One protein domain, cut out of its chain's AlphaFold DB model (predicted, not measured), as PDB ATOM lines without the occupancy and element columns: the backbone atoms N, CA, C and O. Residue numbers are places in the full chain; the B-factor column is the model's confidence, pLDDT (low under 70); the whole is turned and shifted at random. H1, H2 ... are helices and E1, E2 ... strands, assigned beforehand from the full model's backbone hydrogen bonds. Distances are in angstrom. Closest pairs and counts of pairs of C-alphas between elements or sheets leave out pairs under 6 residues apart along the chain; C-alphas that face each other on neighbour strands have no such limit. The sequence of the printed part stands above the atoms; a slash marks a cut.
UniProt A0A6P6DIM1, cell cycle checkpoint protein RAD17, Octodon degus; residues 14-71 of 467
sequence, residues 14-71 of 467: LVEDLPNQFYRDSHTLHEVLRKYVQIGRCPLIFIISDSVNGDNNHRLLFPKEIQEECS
ATOM      1  N   LEU A  14     -21.340 -29.732 -23.615       93.56
ATOM      2  CA  LEU A  14     -21.469 -31.153 -23.905       93.56
ATOM      3  C   LEU A  14     -20.205 -31.625 -24.618       93.56
ATOM      4  O   LEU A  14     -19.831 -31.061 -25.645       93.56
ATOM      5  N   VAL A  15     -19.561 -32.645 -24.067       91.69
ATOM      6  CA  VAL A  15     -18.391 -33.303 -24.641       91.69
ATOM      7  C   VAL A  15     -18.812 -34.714 -25.025       91.69
ATOM      8  O   VAL A  15     -19.057 -35.546 -24.153       91.69
ATOM      9  N   GLU A  16     -18.950 -34.957 -26.327       88.88
ATOM     10  CA  GLU A  16     -19.368 -36.261 -26.862       88.88
ATOM     11  C   GLU A  16     -18.179 -37.189 -27.123       88.88
ATOM     12  O   GLU A  16     -18.273 -38.382 -26.858       88.88
ATOM     13  N   ASP A  17     -17.051 -36.624 -27.564       84.69
ATOM     14  CA  ASP A  17     -15.828 -37.360 -27.877       84.69
ATOM     15  C   ASP A  17     -14.634 -36.765 -27.126       84.69
ATOM     16  O   ASP A  17     -14.423 -35.547 -27.101       84.69
ATOM     17  N   LEU A  18     -13.825 -37.639 -26.524       85.19
ATOM     18  CA  LEU A  18     -12.609 -37.264 -25.808       85.19
ATOM     19  C   LEU A  18     -11.364 -37.552 -26.662       85.19
ATOM     20  O   LEU A  18     -11.289 -38.605 -27.297       85.19
ATOM     21  N   PRO A  19     -10.352 -36.667 -26.651       85.75
ATOM     22  CA  PRO A  19      -9.053 -36.949 -27.249       85.75
ATOM     23  C   PRO A  19      -8.428 -38.250 -26.728       85.75
ATOM     24  O   PRO A  19      -8.349 -38.461 -25.520       85.75
ATOM     25  N   ASN A  20      -7.870 -39.062 -27.634       82.94
ATOM     26  CA  ASN A  20      -7.179 -40.320 -27.301       82.94
ATOM     27  C   ASN A  20      -6.049 -40.149 -26.269       82.94
ATOM     28  O   ASN A  20      -5.715 -41.095 -25.561       82.94
ATOM     29  N   GLN A  21      -5.468 -38.948 -26.161       84.31
ATOM     30  CA  GLN A  21      -4.449 -38.640 -25.158       84.31
ATOM     31  C   GLN A  21      -4.963 -38.848 -23.728       84.31
ATOM     32  O   GLN A  21      -4.222 -39.372 -22.908       84.31
ATOM     33  N   PHE A  22      -6.228 -38.527 -23.445       86.81
ATOM     34  CA  PHE A  22      -6.809 -38.713 -22.110       86.81
ATOM     35  C   PHE A  22      -7.009 -40.183 -21.737       86.81
ATOM     36  O   PHE A  22      -7.071 -40.508 -20.558       86.81
ATOM     37  N   TYR A  23      -7.076 -41.074 -22.727       83.69
ATOM     38  CA  TYR A  23      -7.121 -42.517 -22.496       83.69
ATOM     39  C   TYR A  23      -5.725 -43.106 -22.259       83.69
ATOM     40  O   TYR A  23      -5.599 -44.142 -21.622       83.69
ATOM     41  N   ARG A  24      -4.668 -42.465 -22.773       82.94
ATOM     42  CA  ARG A  24      -3.275 -42.879 -22.531       82.94
ATOM     43  C   ARG A  24      -2.728 -42.322 -21.224       82.94
ATOM     44  O   ARG A  24      -1.961 -42.991 -20.550       82.94
ATOM     45  N   ASP A  25      -3.117 -41.096 -20.906       84.12
ATOM     46  CA  ASP A  25      -2.709 -40.375 -19.712       84.12
ATOM     47  C   ASP A  25      -3.925 -39.655 -19.119       84.12
ATOM     48  O   ASP A  25      -4.238 -38.504 -19.451       84.12
ATOM     49  N   SER A  26      -4.630 -40.361 -18.237       86.81
ATOM     50  CA  SER A  26      -5.823 -39.849 -17.562       86.81
ATOM     51  C   SER A  26      -5.514 -38.696 -16.607       86.81
ATOM     52  O   SER A  26      -6.405 -37.897 -16.321       86.81
ATOM     53  N   HIS A  27      -4.266 -38.553 -16.142       89.00
ATOM     54  CA  HIS A  27      -3.888 -37.506 -15.193       89.00
ATOM     55  C   HIS A  27      -4.101 -36.110 -15.789       89.00
ATOM     56  O   HIS A  27      -4.646 -35.220 -15.134       89.00
ATOM     57  N   THR A  28      -3.764 -35.936 -17.069       90.44
ATOM     58  CA  THR A  28      -3.985 -34.668 -17.784       90.44
ATOM     59  C   THR A  28      -5.461 -34.265 -17.828       90.44
ATOM     60  O   THR A  28      -5.786 -33.086 -17.678       90.44
ATOM     61  N   LEU A  29      -6.378 -35.229 -17.972       92.31
ATOM     62  CA  LEU A  29      -7.816 -34.974 -17.887       92.31
ATOM     63  C   LEU A  29      -8.211 -34.552 -16.467       92.31
ATOM     64  O   LEU A  29      -8.968 -33.597 -16.297       92.31
ATOM     65  N   HIS A  30      -7.693 -35.239 -15.448       93.50
ATOM     66  CA  HIS A  30      -8.007 -34.958 -14.044       93.50
ATOM     67  C   HIS A  30      -7.574 -33.548 -13.633       93.50
ATOM     68  O   HIS A  30      -8.342 -32.839 -12.987       93.50
ATOM     69  N   GLU A  31      -6.404 -33.081 -14.072       92.88
ATOM     70  CA  GLU A  31      -5.967 -31.694 -13.858       92.88
ATOM     71  C   GLU A  31      -6.912 -30.673 -14.501       92.88
ATOM     72  O   GLU A  31      -7.270 -29.664 -13.884       92.88
ATOM     73  N   VAL A  32      -7.356 -30.942 -15.733       92.50
ATOM     74  CA  VAL A  32      -8.317 -30.085 -16.438       92.50
ATOM     75  C   VAL A  32      -9.649 -30.034 -15.691       92.50
ATOM     76  O   VAL A  32     -10.203 -28.947 -15.525       92.50
ATOM     77  N   LEU A  33     -10.142 -31.175 -15.200       93.12
ATOM     78  CA  LEU A  33     -11.378 -31.255 -14.419       93.12
ATOM     79  C   LEU A  33     -11.270 -30.468 -13.112       93.12
ATOM     80  O   LEU A  33     -12.118 -29.613 -12.856       93.12
ATOM     81  N   ARG A  34     -10.199 -30.666 -12.332       94.00
ATOM     82  CA  ARG A  34      -9.952 -29.916 -11.087       94.00
ATOM     83  C   ARG A  34      -9.930 -28.414 -11.330       94.00
ATOM     84  O   ARG A  34     -10.586 -27.649 -10.622       94.00
ATOM     85  N   LYS A  35      -9.219 -27.981 -12.373       93.62
ATOM     86  CA  LYS A  35      -9.172 -26.571 -12.762       93.62
ATOM     87  C   LYS A  35     -10.559 -26.064 -13.150       93.62
ATOM     88  O   LYS A  35     -10.946 -24.975 -12.733       93.62
ATOM     89  N   TYR A  36     -11.319 -26.849 -13.914       93.00
ATOM     90  CA  TYR A  36     -12.668 -26.490 -14.341       93.00
ATOM     91  C   TYR A  36     -13.643 -26.373 -13.169       93.00
ATOM     92  O   TYR A  36     -14.449 -25.451 -13.164       93.00
ATOM     93  N   VAL A  37     -13.550 -27.224 -12.146       92.12
ATOM     94  CA  VAL A  37     -14.378 -27.104 -10.932       92.12
ATOM     95  C   VAL A  37     -14.152 -25.758 -10.233       92.12
ATOM     96  O   VAL A  37     -15.098 -25.162  -9.725       92.12
ATOM     97  N   GLN A  38     -12.924 -25.231 -10.260       90.38
ATOM     98  CA  GLN A  38     -12.587 -23.950  -9.628       90.38
ATOM     99  C   GLN A  38     -13.024 -22.726 -10.448       90.38
ATOM    100  O   GLN A  38     -13.418 -21.711  -9.875       90.38
ATOM    101  N   ILE A  39     -12.926 -22.787 -11.782       92.44
ATOM    102  CA  ILE A  39     -13.123 -21.611 -12.658       92.44
ATOM    103  C   ILE A  39     -14.399 -21.666 -13.508       92.44
ATOM    104  O   ILE A  39     -14.773 -20.670 -14.135       92.44
ATOM    105  N   GLY A  40     -15.029 -22.834 -13.589       85.50
ATOM    106  CA  GLY A  40     -16.145 -23.139 -14.471       85.50
ATOM    107  C   GLY A  40     -17.391 -22.332 -14.121       85.50
ATOM    108  O   GLY A  40     -17.694 -22.074 -12.960       85.50
ATOM    109  N   ARG A  41     -18.126 -21.908 -15.152       86.94
ATOM    110  CA  ARG A  41     -19.342 -21.081 -15.008       86.94
ATOM    111  C   ARG A  41     -20.596 -21.731 -15.584       86.94
ATOM    112  O   ARG A  41     -21.662 -21.119 -15.574       86.94
ATOM    113  N   CYS A  42     -20.478 -22.942 -16.113       89.19
ATOM    114  CA  CYS A  42     -21.579 -23.697 -16.691       89.19
ATOM    115  C   CYS A  42     -21.441 -25.193 -16.376       89.19
ATOM    116  O   CYS A  42     -20.339 -25.656 -16.089       89.19
ATOM    117  N   PRO A  43     -22.546 -25.958 -16.422       90.31
ATOM    118  CA  PRO A  43     -22.492 -27.405 -16.284       90.31
ATOM    119  C   PRO A  43     -21.718 -28.042 -17.440       90.31
ATOM    120  O   PRO A  43     -21.891 -27.651 -18.600       90.31
ATOM    121  N   LEU A  44     -20.913 -29.046 -17.106       91.94
ATOM    122  CA  LEU A  44     -20.149 -29.858 -18.043       91.94
ATOM    123  C   LEU A  44     -20.737 -31.269 -18.067       91.94
ATOM    124  O   LEU A  44     -20.909 -31.889 -17.020       91.94
ATOM    125  N   ILE A  45     -21.075 -31.753 -19.257       93.06
ATOM    126  CA  ILE A  45     -21.667 -33.069 -19.484       93.06
ATOM    127  C   ILE A  45     -20.731 -33.844 -20.401       93.06
ATOM    128  O   ILE A  45     -20.417 -33.382 -21.495       93.06
ATOM    129  N   PHE A  46     -20.326 -35.030 -19.963       91.50
ATOM    130  CA  PHE A  46     -19.579 -35.980 -20.777       91.50
ATOM    131  C   PHE A  46     -20.510 -37.102 -21.221       91.50
ATOM    132  O   PHE A  46     -21.249 -37.654 -20.403       91.50
ATOM    133  N   ILE A  47     -20.468 -37.448 -22.504       89.94
ATOM    134  CA  ILE A  47     -21.074 -38.674 -23.018       89.94
ATOM    135  C   ILE A  47     -19.943 -39.665 -23.246       89.94
ATOM    136  O   ILE A  47     -19.019 -39.402 -24.003       89.94
ATOM    137  N   ILE A  48     -20.016 -40.806 -22.567       85.56
ATOM    138  CA  ILE A  48     -19.055 -41.894 -22.722       85.56
ATOM    139  C   ILE A  48     -19.835 -43.101 -23.210       85.56
ATOM    140  O   ILE A  48     -20.813 -43.515 -22.585       85.56
ATOM    141  N   SER A  49     -19.410 -43.645 -24.342       77.25
ATOM    142  CA  SER A  49     -19.935 -44.904 -24.854       77.25
ATOM    143  C   SER A  49     -18.978 -46.017 -24.453       77.25
ATOM    144  O   SER A  49     -17.947 -46.203 -25.095       77.25
ATOM    145  N   ASP A  50     -19.310 -46.747 -23.392       67.12
ATOM    146  CA  ASP A  50     -18.592 -47.978 -23.067       67.12
ATOM    147  C   ASP A  50     -19.013 -49.079 -24.050       67.12
ATOM    148  O   ASP A  50     -20.204 -49.297 -24.311       67.12
ATOM    149  N   SER A  51     -18.026 -49.779 -24.607       56.91
ATOM    150  CA  SER A  51     -18.286 -51.028 -25.315       56.91
ATOM    151  C   SER A  51     -18.482 -52.140 -24.285       56.91
ATOM    152  O   SER A  51     -17.870 -52.138 -23.219       56.91
ATOM    153  N   VAL A  52     -19.355 -53.103 -24.582       50.81
ATOM    154  CA  VAL A  52     -19.632 -54.218 -23.657       50.81
ATOM    155  C   VAL A  52     -18.370 -55.070 -23.431       50.81
ATOM    156  O   VAL A  52     -18.261 -55.718 -22.401       50.81
ATOM    157  N   ASN A  53     -17.390 -54.987 -24.343       44.34
ATOM    158  CA  ASN A  53     -16.132 -55.737 -24.418       44.34
ATOM    159  C   ASN A  53     -15.087 -55.434 -23.321       44.34
ATOM    160  O   ASN A  53     -13.931 -55.820 -23.464       44.34
ATOM    161  N   GLY A  54     -15.460 -54.790 -22.215       47.84
ATOM    162  CA  GLY A  54     -14.587 -54.685 -21.042       47.84
ATOM    163  C   GLY A  54     -13.605 -53.511 -21.034       47.84
ATOM    164  O   GLY A  54     -12.963 -53.296 -20.004       47.84
ATOM    165  N   ASP A  55     -13.564 -52.689 -22.088       49.81
ATOM    166  CA  ASP A  55     -12.962 -51.352 -22.032       49.81
ATOM    167  C   ASP A  55     -13.878 -50.448 -21.200       49.81
ATOM    168  O   ASP A  55     -14.735 -49.729 -21.716       49.81
ATOM    169  N   ASN A  56     -13.735 -50.530 -19.874       61.94
ATOM    170  CA  ASN A  56     -14.419 -49.661 -18.916       61.94
ATOM    171  C   ASN A  56     -13.789 -48.262 -18.955       61.94
ATOM    172  O   ASN A  56     -13.218 -47.792 -17.966       61.94
ATOM    173  N   ASN A  57     -13.893 -47.602 -20.105       69.25
ATOM    174  CA  ASN A  57     -13.363 -46.270 -20.358       69.25
ATOM    175  C   ASN A  57     -13.871 -45.270 -19.317       69.25
ATOM    176  O   ASN A  57     -13.114 -44.401 -18.885       69.25
ATOM    177  N   HIS A  58     -15.103 -45.439 -18.821       76.88
ATOM    178  CA  HIS A  58     -15.602 -44.622 -17.715       76.88
ATOM    179  C   HIS A  58     -14.740 -44.715 -16.444       76.88
ATOM    180  O   HIS A  58     -14.539 -43.696 -15.793       76.88
ATOM    181  N   ARG A  59     -14.231 -45.902 -16.072       72.38
ATOM    182  CA  ARG A  59     -13.429 -46.084 -14.844       72.38
ATOM    183  C   ARG A  59     -12.030 -45.528 -15.000       72.38
ATOM    184  O   ARG A  59     -11.497 -44.982 -14.045       72.38
ATOM    185  N   LEU A  60     -11.464 -45.677 -16.195       78.31
ATOM    186  CA  LEU A  60     -10.154 -45.139 -16.534       78.31
ATOM    187  C   LEU A  60     -10.172 -43.605 -16.500       78.31
ATOM    188  O   LEU A  60      -9.338 -42.970 -15.862       78.31
ATOM    189  N   LEU A  61     -11.156 -43.007 -17.172       86.00
ATOM    190  CA  LEU A  61     -11.260 -41.557 -17.307       86.00
ATOM    191  C   LEU A  61     -11.773 -40.893 -16.025       86.00
ATOM    192  O   LEU A  61     -11.315 -39.807 -15.675       86.00
ATOM    193  N   PHE A  62     -12.690 -41.548 -15.308       88.31
ATOM    194  CA  PHE A  62     -13.330 -41.022 -14.104       88.31
ATOM    195  C   PHE A  62     -13.302 -42.052 -12.957       88.31
ATOM    196  O   PHE A  62     -14.337 -42.651 -12.648       88.31
ATOM    197  N   PRO A  63     -12.150 -42.260 -12.294       86.69
ATOM    198  CA  PRO A  63     -12.060 -43.061 -11.071       86.69
ATOM    199  C   PRO A  63     -12.963 -42.518  -9.954       86.69
ATOM    200  O   PRO A  63     -13.346 -41.346  -9.975       86.69
ATOM    201  N   LYS A  64     -13.302 -43.351  -8.961       84.00
ATOM    202  CA  LYS A  64     -14.206 -42.949  -7.863       84.00
ATOM    203  C   LYS A  64     -13.665 -41.751  -7.089       84.00
ATOM    204  O   LYS A  64     -14.424 -40.854  -6.747       84.00
ATOM    205  N   GLU A  65     -12.354 -41.713  -6.910       86.88
ATOM    206  CA  GLU A  65     -11.621 -40.654  -6.229       86.88
ATOM    207  C   GLU A  65     -11.858 -39.305  -6.925       86.88
ATOM    208  O   GLU A  65     -12.199 -38.319  -6.280       86.88
ATOM    209  N   ILE A  66     -11.781 -39.278  -8.262       90.56
ATOM    210  CA  ILE A  66     -12.037 -38.077  -9.073       90.56
ATOM    211  C   ILE A  66     -13.522 -37.724  -9.103       90.56
ATOM    212  O   ILE A  66     -13.873 -36.543  -9.095       90.56
ATOM    213  N   GLN A  67     -14.408 -38.722  -9.145       89.81
ATOM    214  CA  GLN A  67     -15.849 -38.473  -9.104       89.81
ATOM    215  C   GLN A  67     -16.257 -37.786  -7.798       89.81
ATOM    216  O   GLN A  67     -17.040 -36.837  -7.832       89.81
ATOM    217  N   GLU A  68     -15.700 -38.224  -6.671       89.69
ATOM    218  CA  GLU A  68     -15.918 -37.617  -5.358       89.69
ATOM    219  C   GLU A  68     -15.260 -36.230  -5.269       89.69
ATOM    220  O   GLU A  68     -15.934 -35.263  -4.914       89.69
ATOM    221  N   GLU A  69     -13.990 -36.102  -5.677       91.00
ATOM    222  CA  GLU A  69     -13.234 -34.839  -5.659       91.00
ATOM    223  C   GLU A  69     -13.919 -33.743  -6.494       91.00
ATOM    224  O   GLU A  69     -14.083 -32.608  -6.047       91.00
ATOM    225  N   CYS A  70     -14.357 -34.083  -7.708       90.00
ATOM    226  CA  CYS A  70     -14.945 -33.138  -8.654       90.00
ATOM    227  C   CYS A  70     -16.483 -33.083  -8.597       90.00
ATOM    228  O   CYS A  70     -17.091 -32.401  -9.423       90.00
ATOM    229  N   SER A  71     -17.125 -33.780  -7.647       89.31
ATOM    230  CA  SER A  71     -18.594 -33.859  -7.519       89.31
ATOM    231  C   SER A  71     -19.304 -34.275  -8.820       89.31
ATOM    232  O   SER A  71     -20.324 -33.703  -9.217       89.31
TER     233      SER A  71
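This is residues 14 to 71 of the 467 residues of the protein "cell cycle checkpoint protein RAD17" of Octodon degus (UniProt A0A6P6DIM1). The longer helix H2 has short helices H1 and H3 near its first end and H4 alongside, while the chain folds back through strand E1 into a loop, residues 47 to 56, reaching beyond H3. Residues 14 to 15 pair in parallel with residues 45 to 46 of E1. The 58 printed residues, with four named helices and one named strand in the order H1, H2, E1, H3, H4, are mostly helix, compact with a radius of gyration of the C-alphas of 11.6 A, and elongated, spanning 36 by 21 by 20 A.

H1, residues 20 to 24, begins with C-alpha 20 at (-7.179, -40.320, -27.301). H2, residues 26 to 39, measures 20.2 A from first to last C-alpha. E1, residues 44 to 46, pairs with no named strand. H3 is residues 57 to 61; H4, residues 64 to 69, ends with C-alpha 69 at (-13.234, -34.839, -5.659).

H1 touches H3, the closest C-alphas, of Tyr 23 and Leu 61, being 6.7 A apart. H2 only just touches H3, with residues 26 to 29 alone and 3 pairs of C-alphas within 8 A; the closest, of Ser 26 and Leu 61, are 5.7 A apart. H2 and H4 are close but not clearly touching, the same way at a shallow tilt of 25 degrees. E1 is apart from H1, H2, H3 and H4. Every O i to N i+4 pair in H1, H2, H3 and H4 is within hydrogen-bond range.

The C-alphas farthest apart, of Ile 39 and Asn 53, are 36.2 A apart. The printed part has no cut, no link is long, and residues 50 to 57 have pLDDT under 70.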